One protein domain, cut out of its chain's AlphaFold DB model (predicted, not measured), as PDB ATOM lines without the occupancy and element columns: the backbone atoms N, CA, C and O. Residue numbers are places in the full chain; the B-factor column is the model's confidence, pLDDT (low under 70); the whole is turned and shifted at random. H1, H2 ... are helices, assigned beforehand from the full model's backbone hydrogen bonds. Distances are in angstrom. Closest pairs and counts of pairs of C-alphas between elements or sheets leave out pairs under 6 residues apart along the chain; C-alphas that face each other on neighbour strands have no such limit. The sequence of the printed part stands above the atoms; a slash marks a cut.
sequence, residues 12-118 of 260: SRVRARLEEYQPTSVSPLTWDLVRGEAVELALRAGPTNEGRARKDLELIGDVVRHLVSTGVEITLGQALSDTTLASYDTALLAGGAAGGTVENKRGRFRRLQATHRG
ATOM      1  N   SER A  12     -42.647  58.383 -40.443       81.56
ATOM      2  CA  SER A  12     -41.455  58.332 -41.300       81.56
ATOM      3  C   SER A  12     -40.464  57.243 -40.866       81.56
ATOM      4  O   SER A  12     -39.938  56.518 -41.706       81.56
ATOM      5  N   ARG A  13     -40.246  57.061 -39.553       84.56
ATOM      6  CA  ARG A  13     -39.372  55.990 -39.028       84.56
ATOM      7  C   ARG A  13     -39.928  54.593 -39.291       84.56
ATOM      8  O   ARG A  13     -39.163  53.692 -39.620       84.56
ATOM      9  N   VAL A  14     -41.240  54.407 -39.141       85.25
ATOM     10  CA  VAL A  14     -41.888  53.118 -39.433       85.25
ATOM     11  C   VAL A  14     -41.758  52.788 -40.916       85.25
ATOM     12  O   VAL A  14     -41.377  51.671 -41.243       85.25
ATOM     13  N   ARG A  15     -42.012  53.755 -41.804       88.81
ATOM     14  CA  ARG A  15     -41.843  53.579 -43.252       88.81
ATOM     15  C   ARG A  15     -40.421  53.137 -43.608       88.81
ATOM     16  O   ARG A  15     -40.281  52.087 -44.222       88.81
ATOM     17  N   ALA A  16     -39.395  53.855 -43.144       88.19
ATOM     18  CA  ALA A  16     -37.997  53.513 -43.429       88.19
ATOM     19  C   ALA A  16     -37.650  52.071 -43.005       88.19
ATOM     20  O   ALA A  16     -37.091  51.302 -43.781       88.19
ATOM     21  N   ARG A  17     -38.083  51.651 -41.808       88.88
ATOM     22  CA  ARG A  17     -37.876  50.272 -41.325       88.88
ATOM     23  C   ARG A  17     -38.595  49.216 -42.165       88.88
ATOM     24  O   ARG A  17     -38.120  48.089 -42.270       88.88
ATOM     25  N   LEU A  18     -39.758  49.544 -42.724       90.69
ATOM     26  CA  LEU A  18     -40.492  48.638 -43.610       90.69
ATOM     27  C   LEU A  18     -39.858  48.564 -45.004       90.69
ATOM     28  O   LEU A  18     -39.886  47.500 -45.612       90.69
ATOM     29  N   GLU A  19     -39.263  49.647 -45.499       92.19
ATOM     30  CA  GLU A  19     -38.534  49.672 -46.778       92.19
ATOM     31  C   GLU A  19     -37.228  48.858 -46.721       92.19
ATOM     32  O   GLU A  19     -36.844  48.213 -47.703       92.19
ATOM     33  N   GLU A  20     -36.590  48.818 -45.547       92.62
ATOM     34  CA  GLU A  20     -35.424  47.973 -45.248       92.62
ATOM     35  C   GLU A  20     -35.773  46.483 -45.082       92.62
ATOM     36  O   GLU A  20     -34.884  45.628 -45.098       92.62
ATOM     37  N   TYR A  21     -37.054  46.139 -44.918       93.44
ATOM     38  CA  TYR A  21     -37.458  44.757 -44.687       93.44
ATOM     39  C   TYR A  21     -37.234  43.877 -45.928       93.44
ATOM     40  O   TYR A  21     -37.780  44.124 -47.007       93.44
ATOM     41  N   GLN A  22     -36.500  42.780 -45.726       94.00
ATOM     42  CA  GLN A  22     -36.265  41.726 -46.708       94.00
ATOM     43  C   GLN A  22     -36.766  40.379 -46.153       94.00
ATOM     44  O   GLN A  22     -36.248  39.913 -45.131       94.00
ATOM     45  N   PRO A  23     -37.734  39.711 -46.809       93.62
ATOM     46  CA  PRO A  23     -38.098  38.344 -46.467       93.62
ATOM     47  C   PRO A  23     -36.904  37.411 -46.677       93.62
ATOM     48  O   PRO A  23     -36.273  37.419 -47.732       93.62
ATOM     49  N   THR A  24     -36.630  36.544 -45.703       92.94
ATOM     50  CA  THR A  24     -35.570  35.524 -45.812       92.94
ATOM     51  C   THR A  24     -35.925  34.398 -46.781       92.94
ATOM     52  O   THR A  24     -35.061  33.642 -47.211       92.94
ATOM     53  N   SER A  25     -37.208  34.267 -47.110       88.50
ATOM     54  CA  SER A  25     -37.781  33.180 -47.900       88.50
ATOM     55  C   SER A  25     -37.904  33.505 -49.397       88.50
ATOM     56  O   SER A  25     -38.350  32.656 -50.167       88.50
ATOM     57  N   VAL A  26     -37.508  34.715 -49.815       94.62
ATOM     58  CA  VAL A  26     -37.620  35.234 -51.187       94.62
ATOM     59  C   VAL A  26     -36.311  35.926 -51.571       94.62
ATOM     60  O   VAL A  26     -35.717  36.626 -50.751       94.62
ATOM     61  N   SER A  27     -35.852  35.745 -52.814       96.19
ATOM     62  CA  SER A  27     -34.639  36.421 -53.295       96.19
ATOM     63  C   SER A  27     -34.814  37.954 -53.307       96.19
ATOM     64  O   SER A  27     -35.936  38.423 -53.519       96.19
ATOM     65  N   PRO A  28     -33.742  38.754 -53.133       95.75
ATOM     66  CA  PRO A  28     -33.832  40.215 -53.202       95.75
ATOM     67  C   PRO A  28     -34.452  40.717 -54.510       95.75
ATOM     68  O   PRO A  28     -35.424  41.462 -54.472       95.75
ATOM     69  N   LEU A  29     -33.988  40.195 -55.652       95.00
ATOM     70  CA  LEU A  29     -34.496  40.563 -56.979       95.00
ATOM     71  C   LEU A  29     -35.994  40.280 -57.130       95.00
ATOM     72  O   LEU A  29     -36.726  41.072 -57.709       95.00
ATOM     73  N   THR A  30     -36.464  39.149 -56.598       95.81
ATOM     74  CA  THR A  30     -37.889  38.804 -56.628       95.81
ATOM     75  C   THR A  30     -38.708  39.698 -55.702       95.81
ATOM     76  O   THR A  30     -39.823  40.081 -56.044       95.81
ATOM     77  N   TRP A  31     -38.178  40.013 -54.520       96.81
ATOM     78  CA  TRP A  31     -38.862  40.876 -53.564       96.81
ATOM     79  C   TRP A  31     -39.000  42.305 -54.092       96.81
ATOM     80  O   TRP A  31     -40.057  42.912 -53.929       96.81
ATOM     81  N   ASP A  32     -37.985  42.810 -54.793       95.94
ATOM     82  CA  ASP A  32     -37.984  44.149 -55.389       95.94
ATOM     83  C   ASP A  32     -39.142  44.381 -56.364       95.94
ATOM     84  O   ASP A  32     -39.649  45.500 -56.434       95.94
ATOM     85  N   LEU A  33     -39.639  43.327 -57.025       96.38
ATOM     86  CA  LEU A  33     -40.804  43.401 -57.919       96.38
ATOM     87  C   LEU A  33     -42.088  43.851 -57.210       96.38
ATOM     88  O   LEU A  33     -42.975  44.407 -57.849       96.38
ATOM     89  N   VAL A  34     -42.215  43.591 -55.906       96.56
ATOM     90  CA  VAL A  34     -43.442  43.877 -55.141       96.56
ATOM     91  C   VAL A  34     -43.210  44.762 -53.920       96.56
ATOM     92  O   VAL A  34     -44.181  45.224 -53.322       96.56
ATOM     93  N   ARG A  35     -41.951  45.010 -53.534       95.56
ATOM     94  CA  ARG A  35     -41.569  45.680 -52.281       95.56
ATOM     95  C   ARG A  35     -42.294  47.009 -52.089       95.56
ATOM     96  O   ARG A  35     -42.927  47.201 -51.054       95.56
ATOM     97  N   GLY A  36     -42.215  47.907 -53.073       94.19
ATOM     98  CA  GLY A  36     -42.793  49.251 -52.971       94.19
ATOM     99  C   GLY A  36     -44.299  49.213 -52.708       94.19
ATOM    100  O   GLY A  36     -44.787  49.783 -51.733       94.19
ATOM    101  N   GLU A  37     -45.036  48.455 -53.521       95.44
ATOM    102  CA  GLU A  37     -46.484  48.318 -53.361       95.44
ATOM    103  C   GLU A  37     -46.865  47.574 -52.071       95.44
ATOM    104  O   GLU A  37     -47.865  47.910 -51.432       95.44
ATOM    105  N   ALA A  38     -46.071  46.583 -51.657       94.88
ATOM    106  CA  ALA A  38     -46.289  45.827 -50.428       94.88
ATOM    107  C   ALA A  38     -46.123  46.705 -49.177       94.88
ATOM    108  O   ALA A  38     -46.947  46.622 -48.262       94.88
ATOM    109  N   VAL A  39     -45.102  47.569 -49.147       93.88
ATOM    110  CA  VAL A  39     -44.885  48.542 -48.064       93.88
ATOM    111  C   VAL A  39     -46.045  49.531 -48.001       93.88
ATOM    112  O   VAL A  39     -46.641  49.705 -46.935       93.88
ATOM    113  N   GLU A  40     -46.438  50.115 -49.136       92.56
ATOM    114  CA  GLU A  40     -47.587  51.026 -49.193       92.56
ATOM    115  C   GLU A  40     -48.888  50.345 -48.757       92.56
ATOM    116  O   GLU A  40     -49.709  50.927 -48.045       92.56
ATOM    117  N   LEU A  41     -49.091  49.084 -49.140       93.38
ATOM    118  CA  LEU A  41     -50.250  48.319 -48.706       93.38
ATOM    119  C   LEU A  41     -50.232  48.051 -47.197       93.38
ATOM    120  O   LEU A  41     -51.262  48.226 -46.548       93.38
ATOM    121  N   ALA A  42     -49.093  47.647 -46.631       91.44
ATOM    122  CA  ALA A  42     -48.959  47.385 -45.198       91.44
ATOM    123  C   ALA A  42     -49.215  48.652 -44.364       91.44
ATOM    124  O   ALA A  42     -49.902  48.589 -43.340       91.44
ATOM    125  N   LEU A  43     -48.734  49.809 -44.835       88.81
ATOM    126  CA  LEU A  43     -49.005  51.115 -44.232       88.81
ATOM    127  C   LEU A  43     -50.498  51.475 -44.314       88.81
ATOM    128  O   LEU A  43     -51.105  51.814 -43.296       88.81
ATOM    129  N   ARG A  44     -51.130  51.325 -45.489       88.00
ATOM    130  CA  ARG A  44     -52.574  51.587 -45.677       88.00
ATOM    131  C   ARG A  44     -53.477  50.624 -44.907       88.00
ATOM    132  O   ARG A  44     -54.561  51.012 -44.479       88.00
ATOM    133  N   ALA A  45     -53.056  49.375 -44.712       82.94
ATOM    134  CA  ALA A  45     -53.842  48.356 -44.012       82.94
ATOM    135  C   ALA A  45     -53.987  48.639 -42.507       82.94
ATOM    136  O   ALA A  45     -54.744  47.943 -41.819       82.94
ATOM    137  N   GLY A  46     -53.281  49.653 -41.995       68.75
ATOM    138  CA  GLY A  46     -53.551  50.282 -40.711       68.75
ATOM    139  C   GLY A  46     -53.247  49.423 -39.487       68.75
ATOM    140  O   GLY A  46     -54.140  49.169 -38.674       68.75
ATOM    141  N   PRO A  47     -52.005  48.976 -39.267       59.75
ATOM    142  CA  PRO A  47     -51.577  48.703 -37.915       59.75
ATOM    143  C   PRO A  47     -51.074  49.971 -37.218       59.75
ATOM    144  O   PRO A  47     -50.248  50.709 -37.738       59.75
ATOM    145  N   THR A  48     -51.494  50.159 -35.970       58.53
ATOM    146  CA  THR A  48     -51.017  51.201 -35.048       58.53
ATOM    147  C   THR A  48     -49.554  51.027 -34.598       58.53
ATOM    148  O   THR A  48     -49.085  51.811 -33.779       58.53
ATOM    149  N   ASN A  49     -48.822  50.010 -35.085       73.19
ATOM    150  CA  ASN A  49     -47.405  49.789 -34.768       73.19
ATOM    151  C   ASN A  49     -46.645  48.941 -35.814       73.19
ATOM    152  O   ASN A  49     -47.214  48.099 -36.512       73.19
ATOM    153  N   GLU A  50     -45.326  49.145 -35.864       83.25
ATOM    154  CA  GLU A  50     -44.362  48.518 -36.786       83.25
ATOM    155  C   GLU A  50     -44.454  46.985 -36.833       83.25
ATOM    156  O   GLU A  50     -44.482  46.387 -37.907       83.25
ATOM    157  N   GLY A  51     -44.564  46.330 -35.672       86.44
ATOM    158  CA  GLY A  51     -44.544  44.868 -35.587       86.44
ATOM    159  C   GLY A  51     -45.700  44.186 -36.327       86.44
ATOM    160  O   GLY A  51     -45.550  43.065 -36.813       86.44
ATOM    161  N   ARG A  52     -46.860  44.842 -36.448       85.75
ATOM    162  CA  ARG A  52     -47.966  44.314 -37.257       85.75
ATOM    163  C   ARG A  52     -47.757  44.553 -38.754       85.75
ATOM    164  O   ARG A  52     -48.059  43.642 -39.513       85.75
ATOM    165  N   ALA A  53     -47.225  45.708 -39.160       89.31
ATOM    166  CA  ALA A  53     -46.901  45.970 -40.566       89.31
ATOM    167  C   ALA A  53     -45.831  44.993 -41.075       89.31
ATOM    168  O   ALA A  53     -45.977  44.407 -42.142       89.31
ATOM    169  N   ARG A  54     -44.817  44.701 -40.254       91.62
ATOM    170  CA  ARG A  54     -43.827  43.664 -40.560       91.62
ATOM    171  C   ARG A  54     -44.472  42.292 -40.786       91.62
ATOM    172  O   ARG A  54     -44.129  41.609 -41.741       91.62
ATOM    173  N   LYS A  55     -45.448  41.901 -39.960       92.69
ATOM    174  CA  LYS A  55     -46.197  40.641 -40.136       92.69
ATOM    175  C   LYS A  55     -47.038  40.594 -41.415       92.69
ATOM    176  O   LYS A  55     -47.396  39.497 -41.858       92.69
ATOM    177  N   ASP A  56     -47.404  41.747 -41.969       93.75
ATOM    178  CA  ASP A  56     -48.028  41.831 -43.290       93.75
ATOM    179  C   ASP A  56     -47.003  41.567 -44.385       93.75
ATOM    180  O   ASP A  56     -47.250  40.715 -45.232       93.75
ATOM    181  N   LEU A  57     -45.831  42.203 -44.312       94.88
ATOM    182  CA  LEU A  57     -44.739  41.954 -45.256       94.88
ATOM    183  C   LEU A  57     -44.240  40.502 -45.202       94.88
ATOM    184  O   LEU A  57     -44.006  39.911 -46.249       94.88
ATOM    185  N   GLU A  58     -44.166  39.891 -44.016       94.94
ATOM    186  CA  GLU A  58     -43.859  38.460 -43.848       94.94
ATOM    187  C   GLU A  58     -44.872  37.572 -44.581       94.94
ATOM    188  O   GLU A  58     -44.495  36.616 -45.257       94.94
ATOM    189  N   LEU A  59     -46.168  37.894 -44.483       95.69
ATOM    190  CA  LEU A  59     -47.205  37.151 -45.196       95.69
ATOM    191  C   LEU A  59     -47.102  37.353 -46.710       95.69
ATOM    192  O   LEU A  59     -47.236  36.381 -47.448       95.69
ATOM    193  N   ILE A  60     -46.879  38.584 -47.176       96.44
ATOM    194  CA  ILE A  60     -46.708  38.865 -48.607       96.44
ATOM    195  C   ILE A  60     -45.476  38.115 -49.131       96.44
ATOM    196  O   ILE A  60     -45.574  37.456 -50.158       96.44
ATOM    197  N   GLY A  61     -44.359  38.117 -48.398       96.88
ATOM    198  CA  GLY A  61     -43.163  37.340 -48.731       96.88
ATOM    199  C   GLY A  61     -43.435  35.835 -48.820       96.88
ATOM    200  O   GLY A  61     -43.050  35.195 -49.798       96.88
ATOM    201  N   ASP A  62     -44.170  35.264 -47.862       96.44
ATOM    202  CA  ASP A  62     -44.575  33.852 -47.912       96.44
ATOM    203  C   ASP A  62     -45.398  33.514 -49.166       96.44
ATOM    204  O   ASP A  62     -45.217  32.448 -49.758       96.44
ATOM    205  N   VAL A  63     -46.294  34.414 -49.567       96.75
ATOM    206  CA  VAL A  63     -47.152  34.250 -50.746       96.75
ATOM    207  C   VAL A  63     -46.356  34.435 -52.037       96.75
ATOM    208  O   VAL A  63     -46.535  33.670 -52.977       96.75
ATOM    209  N   VAL A  64     -45.431  35.390 -52.088       97.31
ATOM    210  CA  VAL A  64     -44.524  35.573 -53.230       97.31
ATOM    211  C   VAL A  64     -43.659  34.334 -53.428       97.31
ATOM    212  O   VAL A  64     -43.543  33.848 -54.549       97.31
ATOM    213  N   ARG A  65     -43.120  33.750 -52.350       96.88
ATOM    214  CA  ARG A  65     -42.421  32.458 -52.427       96.88
ATOM    215  C   ARG A  65     -43.317  31.366 -53.018       96.88
ATOM    216  O   ARG A  65     -42.848  30.555 -53.813       96.88
ATOM    217  N   HIS A  66     -44.594  31.338 -52.640       96.12
ATOM    218  CA  HIS A  66     -45.564  30.403 -53.214       96.12
ATOM    219  C   HIS A  66     -45.750  30.625 -54.725       96.12
ATOM    220  O   HIS A  66     -45.703  29.660 -55.489       96.12
ATOM    221  N   LEU A  67     -45.862  31.876 -55.181       96.69
ATOM    222  CA  LEU A  67     -45.919  32.205 -56.615       96.69
ATOM    223  C   LEU A  67     -44.663  31.746 -57.367       96.69
ATOM    224  O   LEU A  67     -44.785  31.095 -58.402       96.69
ATOM    225  N   VAL A  68     -43.473  31.973 -56.798       96.31
ATOM    226  CA  VAL A  68     -42.201  31.473 -57.356       96.31
ATOM    227  C   VAL A  68     -42.248  29.955 -57.526       96.31
ATOM    228  O   VAL A  68     -41.926  29.444 -58.592       96.31
ATOM    229  N   SER A  69     -42.692  29.225 -56.497       94.44
ATOM    230  CA  SER A  69     -42.748  27.756 -56.537       94.44
ATOM    231  C   SER A  69     -43.757  27.193 -57.540       94.44
ATOM    232  O   SER A  69     -43.619  26.053 -57.974       94.44
ATOM    233  N   THR A  70     -44.765  27.984 -57.913       93.56
ATOM    234  CA  THR A  70     -45.834  27.587 -58.840       93.56
ATOM    235  C   THR A  70     -45.626  28.124 -60.256       93.56
ATOM    236  O   THR A  70     -46.427  27.821 -61.137       93.56
ATOM    237  N   GLY A  71     -44.555  28.893 -60.497       92.75
ATOM    238  CA  GLY A  71     -44.256  29.491 -61.801       92.75
ATOM    239  C   GLY A  71     -45.266  30.554 -62.242       92.75
ATOM    240  O   GLY A  71     -45.372  30.845 -63.431       92.75
ATOM    241  N   VAL A  72     -46.034  31.108 -61.302       93.12
ATOM    242  CA  VAL A  72     -47.036  32.143 -61.570       93.12
ATOM    243  C   VAL A  72     -46.365  33.518 -61.572       93.12
ATOM    244  O   VAL A  72     -45.395  33.748 -60.850       93.12
ATOM    245  N   GLU A  73     -46.894  34.443 -62.377       94.50
ATOM    246  CA  GLU A  73     -46.426  35.828 -62.444       94.50
ATOM    247  C   GLU A  73     -46.362  36.490 -61.056       94.50
ATOM    248  O   GLU A  73     -47.265  36.351 -60.225       94.50
ATOM    249  N   ILE A  74     -45.282  37.237 -60.814       96.44
ATOM    250  CA  ILE A  74     -44.990  37.852 -59.521       96.44
ATOM    251  C   ILE A  74     -45.364  39.332 -59.572       96.44
ATOM    252  O   ILE A  74     -44.554  40.186 -59.917       96.44
ATOM    253  N   THR A  75     -46.604  39.622 -59.190       96.69
ATOM    254  CA  THR A  75     -47.115  40.979 -58.959       96.69
ATOM    255  C   THR A  75     -47.896  41.019 -57.648       96.69
ATOM    256  O   THR A  75     -48.377  39.984 -57.171       96.69
ATOM    257  N   LEU A  76     -48.070  42.205 -57.049       95.62
ATOM    258  CA  LEU A  76     -48.890  42.328 -55.839       95.62
ATOM    259  C   LEU A  76     -50.358  41.960 -56.111       95.62
ATOM    260  O   LEU A  76     -50.991  41.288 -55.296       95.62
ATOM    261  N   GLY A  77     -50.882  42.337 -57.282       95.75
ATOM    262  CA  GLY A  77     -52.232  41.976 -57.714       95.75
ATOM    263  C   GLY A  77     -52.439  40.462 -57.776       95.75
ATOM    264  O   GLY A  77     -53.421  39.950 -57.231       95.75
ATOM    265  N   GLN A  78     -51.482  39.731 -58.354       96.44
ATOM    266  CA  GLN A  78     -51.535  38.272 -58.409       96.44
ATOM    267  C   GLN A  78     -51.347  37.642 -57.025       96.44
ATOM    268  O   GLN A  78     -52.077  36.708 -56.675       96.44
ATOM    269  N   ALA A  79     -50.438  38.177 -56.203       95.81
ATOM    270  CA  ALA A  79     -50.236  37.740 -54.823       95.81
ATOM    271  C   ALA A  79     -51.506  37.876 -53.975       95.81
ATOM    272  O   ALA A  79     -51.733  37.056 -53.096       95.81
ATOM    273  N   LEU A  80     -52.363  38.858 -54.262       96.12
ATOM    274  CA  LEU A  80     -53.617  39.118 -53.546       96.12
ATOM    275  C   LEU A  80     -54.866  38.616 -54.288       96.12
ATOM    276  O   LEU A  80     -55.989  38.992 -53.932       96.12
ATOM    277  N   SER A  81     -54.716  37.770 -55.305       94.81
ATOM    278  CA  SER A  81     -55.862  37.192 -56.012       94.81
ATOM    279  C   SER A  81     -56.560  36.102 -55.181       94.81
ATOM    280  O   SER A  81     -55.949  35.449 -54.331       94.81
ATOM    281  N   ASP A  82     -57.856  35.886 -55.430       92.56
ATOM    282  CA  ASP A  82     -58.625  34.833 -54.745       92.56
ATOM    283  C   ASP A  82     -58.117  33.431 -55.129       92.56
ATOM    284  O   ASP A  82     -58.093  32.520 -54.297       92.56
ATOM    285  N   THR A  83     -57.625  33.280 -56.362       93.69
ATOM    286  CA  THR A  83     -56.970  32.061 -56.853       93.69
ATOM    287  C   THR A  83     -55.692  31.761 -56.071       93.69
ATOM    288  O   THR A  83     -55.498  30.631 -55.615       93.69
ATOM    289  N   THR A  84     -54.842  32.769 -55.852       94.38
ATOM    290  CA  THR A  84     -53.617  32.617 -55.056       94.38
ATOM    291  C   THR A  84     -53.940  32.285 -53.605       94.38
ATOM    292  O   THR A  84     -53.289  31.410 -53.041       94.38
ATOM    293  N   LEU A  85     -54.973  32.897 -53.012       92.69
ATOM    294  CA  LEU A  85     -55.416  32.550 -51.658       92.69
ATOM    295  C   LEU A  85     -55.795  31.067 -51.548       92.69
ATOM    296  O   LEU A  85     -55.326  30.384 -50.641       92.69
ATOM    297  N   ALA A  86     -56.613  30.561 -52.473       91.81
ATOM    298  CA  ALA A  86     -57.042  29.162 -52.461       91.81
ATOM    299  C   ALA A  86     -55.861  28.189 -52.637       91.81
ATOM    300  O   ALA A  86     -55.759  27.187 -51.923       91.81
ATOM    301  N   SER A  87     -54.946  28.504 -53.558       93.81
ATOM    302  CA  SER A  87     -53.739  27.709 -53.806       93.81
ATOM    303  C   SER A  87     -52.791  27.713 -52.598       93.81
ATOM    304  O   SER A  87     -52.359  26.653 -52.142       93.81
ATOM    305  N   TYR A  88     -52.528  28.886 -52.021       94.19
ATOM    306  CA  TYR A  88     -51.659  29.046 -50.856       94.19
ATOM    307  C   TYR A  88     -52.236  28.382 -49.598       94.19
ATOM    308  O   TYR A  88     -51.510  27.700 -48.878       94.19
ATOM    309  N   ASP A  89     -53.544  28.506 -49.350       92.44
ATOM    310  CA  ASP A  89     -54.217  27.815 -48.242       92.44
ATOM    311  C   ASP A  89     -54.082  26.290 -48.364       92.44
ATOM    312  O   ASP A  89     -53.832  25.602 -47.371       92.44
ATOM    313  N   THR A  90     -54.200  25.762 -49.585       91.56
ATOM    314  CA  THR A  90     -54.010  24.332 -49.862       91.56
ATOM    315  C   THR A  90     -52.573  23.905 -49.560       91.56
ATOM    316  O   THR A  90     -52.359  22.892 -48.893       91.56
ATOM    317  N   ALA A  91     -51.585  24.706 -49.973       91.62
ATOM    318  CA  ALA A  91     -50.174  24.446 -49.694       91.62
ATOM    319  C   ALA A  91     -49.845  24.505 -48.189       91.62
ATOM    320  O   ALA A  91     -49.089  23.668 -47.694       91.62
ATOM    321  N   LEU A  92     -50.439  25.437 -47.435       91.81
ATOM    322  CA  LEU A  92     -50.268  25.515 -45.979       91.81
ATOM    323  C   LEU A  92     -50.797  24.269 -45.265       91.81
ATOM    324  O   LEU A  92     -50.142  23.757 -44.355       91.81
ATOM    325  N   LEU A  93     -51.972  23.783 -45.673       90.25
ATOM    326  CA  LEU A  93     -52.564  22.569 -45.113       90.25
ATOM    327  C   LEU A  93     -51.726  21.332 -45.454       90.25
ATOM    328  O   LEU A  93     -51.449  20.525 -44.569       90.25
ATOM    329  N   ALA A  94     -51.267  21.216 -46.704       89.94
ATOM    330  CA  ALA A  94     -50.385  20.131 -47.134       89.94
ATOM    331  C   ALA A  94     -49.033  20.147 -46.396       89.94
ATOM    332  O   ALA A  94     -48.498  19.093 -46.066       89.94
ATOM    333  N   GLY A  95     -48.513  21.334 -46.073       87.75
ATOM    334  CA  GLY A  95     -47.301  21.523 -45.272       87.75
ATOM    335  C   GLY A  95     -47.474  21.285 -43.767       87.75
ATOM    336  O   GLY A  95     -46.554  21.574 -43.005       87.75
ATOM    337  N   GLY A  96     -48.639  20.806 -43.314       88.62
ATOM    338  CA  GLY A  96     -48.887  20.465 -41.911       88.62
ATOM    339  C   GLY A  96     -49.061  21.672 -40.985       88.62
ATOM    340  O   GLY A  96     -48.904  21.543 -39.769       88.62
ATOM    341  N   ALA A  97     -49.378  22.858 -41.518       86.25
ATOM    342  CA  ALA A  97     -49.620  24.025 -40.680       86.25
ATOM    343  C   ALA A  97     -50.831  23.794 -39.760       86.25
ATOM    344  O   ALA A  97     -51.917  23.423 -40.206       86.25
ATOM    345  N   ALA A  98     -50.661  24.071 -38.464       86.88
ATOM    346  CA  ALA A  98     -51.755  23.988 -37.501       86.88
ATOM    347  C   ALA A  98     -52.928  24.894 -37.916       86.88
ATOM    348  O   ALA A  98     -52.719  26.028 -38.359       86.88
ATOM    349  N   GLY A  99     -54.166  24.436 -37.700       81.94
ATOM    350  CA  GLY A  99     -55.372  25.156 -38.135       81.94
ATOM    351  C   GLY A  99     -55.452  26.607 -37.640       81.94
ATOM    352  O   GLY A  99     -55.861  27.491 -38.389       81.94
ATOM    353  N   GLY A 100     -54.972  26.888 -36.422       82.56
ATOM    354  CA  GLY A 100     -54.892  28.257 -35.896       82.56
ATOM    355  C   GLY A 100     -53.924  29.159 -36.673       82.56
ATOM    356  O   GLY A 100     -54.208  30.336 -36.886       82.56
ATOM    357  N   THR A 101     -52.800  28.620 -37.152       87.62
ATOM    358  CA  THR A 101     -51.840  29.352 -37.993       87.62
ATOM    359  C   THR A 101     -52.432  29.649 -39.364       87.62
ATOM    360  O   THR A 101     -52.304  30.778 -39.845       87.62
ATOM    361  N   VAL A 102     -53.114  28.670 -39.967       87.81
ATOM    362  CA  VAL A 102     -53.791  28.830 -41.262       87.81
ATOM    363  C   VAL A 102     -54.859  29.919 -41.175       87.81
ATOM    364  O   VAL A 102     -54.832  30.865 -41.958       87.81
ATOM    365  N   GLU A 103     -55.735  29.862 -40.171       88.06
ATOM    366  CA  GLU A 103     -56.807  30.849 -40.011       88.06
ATOM    367  C   GLU A 103     -56.259  32.261 -39.735       88.06
ATOM    368  O   GLU A 103     -56.753  33.245 -40.290       88.06
ATOM    369  N   ASN A 104     -55.175  32.377 -38.957       89.44
ATOM    370  CA  ASN A 104     -54.502  33.656 -38.722       89.44
ATOM    371  C   ASN A 104     -53.904  34.251 -40.008       89.44
ATOM    372  O   ASN A 104     -54.050  35.453 -40.257       89.44
ATOM    373  N   LYS A 105     -53.230  33.428 -40.824       92.56
ATOM    374  CA  LYS A 105     -52.669  33.854 -42.115       92.56
ATOM    375  C   LYS A 105     -53.779  34.262 -43.082       92.56
ATOM    376  O   LYS A 105     -53.720  35.362 -43.628       92.56
ATOM    377  N   ARG A 106     -54.835  33.456 -43.201       91.88
ATOM    378  CA  ARG A 106     -56.021  33.744 -44.022       91.88
ATOM    379  C   ARG A 106     -56.708  35.047 -43.613       91.88
ATOM    380  O   ARG A 106     -57.034  35.870 -44.465       91.88
ATOM    381  N   GLY A 107     -56.911  35.269 -42.314       90.50
ATOM    382  CA  GLY A 107     -57.514  36.501 -41.803       90.50
ATOM    383  C   GLY A 107     -56.695  37.747 -42.145       90.50
ATOM    384  O   GLY A 107     -57.260  38.774 -42.525       90.50
ATOM    385  N   ARG A 108     -55.361  37.659 -42.064       91.62
ATOM    386  CA  ARG A 108     -54.463  38.749 -42.472       91.62
ATOM    387  C   ARG A 108     -54.469  38.956 -43.987       91.62
ATOM    388  O   ARG A 108     -54.565  40.097 -44.423       91.62
ATOM    389  N   PHE A 109     -54.446  37.878 -44.764       93.44
ATOM    390  CA  PHE A 109     -54.487  37.929 -46.224       93.44
ATOM    391  C   PHE A 109     -55.741  38.650 -46.717       93.44
ATOM    392  O   PHE A 109     -55.653  39.620 -47.460       93.44
ATOM    393  N   ARG A 110     -56.918  38.245 -46.231       91.88
ATOM    394  CA  ARG A 110     -58.186  38.861 -46.632       91.88
ATOM    395  C   ARG A 110     -58.282  40.342 -46.235       91.88
ATOM    396  O   ARG A 110     -58.865  41.131 -46.975       91.88
ATOM    397  N   ARG A 111     -57.669  40.744 -45.111       91.50
ATOM    398  CA  ARG A 111     -57.512  42.169 -44.772       91.50
ATOM    399  C   ARG A 111     -56.704  42.908 -45.831       91.50
ATOM    400  O   ARG A 111     -57.154  43.949 -46.290       91.50
ATOM    401  N   LEU A 112     -55.542  42.374 -46.206       93.44
ATOM    402  CA  LEU A 112     -54.680  42.975 -47.225       93.44
ATOM    403  C   LEU A 112     -55.388  43.049 -48.583       93.44
ATOM    404  O   LEU A 112     -55.334  44.092 -49.223       93.44
ATOM    405  N   GLN A 113     -56.138  42.014 -48.978       94.12
ATOM    406  CA  GLN A 113     -56.982  42.051 -50.180       94.12
ATOM    407  C   GLN A 113     -58.028  43.170 -50.121       94.12
ATOM    408  O   GLN A 113     -58.196  43.904 -51.091       94.12
ATOM    409  N   ALA A 114     -58.732  43.311 -48.994       91.12
ATOM    410  CA  ALA A 114     -59.739  44.353 -48.822       91.12
ATOM    411  C   ALA A 114     -59.118  45.753 -48.935       91.12
ATOM    412  O   ALA A 114     -59.593  46.572 -49.719       91.12
ATOM    413  N   THR A 115     -58.001  45.993 -48.240       91.88
ATOM    414  CA  THR A 115     -57.252  47.252 -48.337       91.88
ATOM    415  C   THR A 115     -56.763  47.513 -49.763       91.88
ATOM    416  O   THR A 115     -56.913  48.627 -50.258       91.88
ATOM    417  N   HIS A 116     -56.230  46.499 -50.447       93.56
ATOM    418  CA  HIS A 116     -55.757  46.618 -51.827       93.56
ATOM    419  C   HIS A 116     -56.889  46.999 -52.789       93.56
ATOM    420  O   HIS A 116     -56.702  47.837 -53.664       93.56
ATOM    421  N   ARG A 117     -58.089  46.444 -52.581       91.19
ATOM    422  CA  ARG A 117     -59.305  46.759 -53.350       91.19
ATOM    423  C   ARG A 117     -59.990  48.066 -52.916       91.19
ATOM    424  O   ARG A 117     -61.029  48.403 -53.469       91.19
ATOM    425  N   GLY A 118     -59.461  48.778 -51.918       88.38
ATOM    426  CA  GLY A 118     -60.063  50.012 -51.400       88.38
ATOM    427  C   GLY A 118     -61.384  49.802 -50.650       88.38
ATOM    428  O   GLY A 118     -62.147  50.749 -50.482       88.38
TER     429      GLY A 118
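This is residues 12 to 118 of the 260 residues of an uncharacterized protein of Cellulomonas carbonis T26 (UniProt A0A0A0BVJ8). One long helix, H4, runs through the middle, and shorter helices pack round it. The helical hairpin H6 and H7 crosses one side of H4 nearly at right angles, H1 and H3 pack on the part of H4 from residue 50 to 60, and the short H2 sits on the side away from H7. The printed part has 107 residues with seven named helices, H1 to H7 in order, and no named strand; the class is all helix, and the helix packing is mostly crossed. The whole is compact, with a radius of gyration of the C-alphas of 13.0 A and spans of 39 by 29 by 26 A.

Find C-alpha 12 at (-41.455, 58.332, -41.300); there H1 begins and runs to residue 19. Next come H2, residues 28 to 32, and H3, residues 35 to 44, 14.1 A long. Look then at C-alpha 50 at (-44.362, 48.518, -36.786), where H4 begins; it runs 30.4 A to residue 70. H5 holds residues 76 to 79, and H6, residues 82 to 94, is 18.5 A long. H7, residues 99 to 116, runs 25.5 A and ends at C-alpha 116, (-55.757, 46.618, -51.827).

Begin at H4, the hub, which touches five helices. With residues 50 to 54 alone it touches H1, the same way at a shallow tilt of 20 degrees; the closest C-alphas, of Val 14 and Glu 50, are 5.9 A apart. H3 and H4 form a helical hairpin at a steep tilt of 43 degrees, with the C-alphas of Ala 42 and Ala 53 closest at 5.3 A. H7 touches H4 about perpendicular, at 83 degrees, closest at the C-alphas of Leu 59 and Lys 105, 7.1 A. H6 touches H4 at 87 degrees, about perpendicular, closest at the C-alphas of His 66 and Tyr 88, 6.7 A. H5 touches H4, with the C-alphas of Val 63 and Ala 79 closest at 6.2 A. H2 is close to H4 but not clearly touching, 7.4 A between the closest C-alphas, of Trp 31 and Gly 61. Further out, H6 and H7 form a helical hairpin at a shallow tilt of 16 degrees, closest at the C-alphas of Leu 92 and Val 102, 6.8 A. In H1, H2, H3, H4, H6 and H7 every O i to N i+4 pair is within hydrogen-bond range; H5 is too short for such a pair.

The two C-alphas farthest apart, of Ser 12 and Ala 94, are 39.7 A apart. The printed part has no cut, and no link is long. Look for low confidence at residues 46 to 48, under 70; the mean pLDDT of the printed part is 91.2.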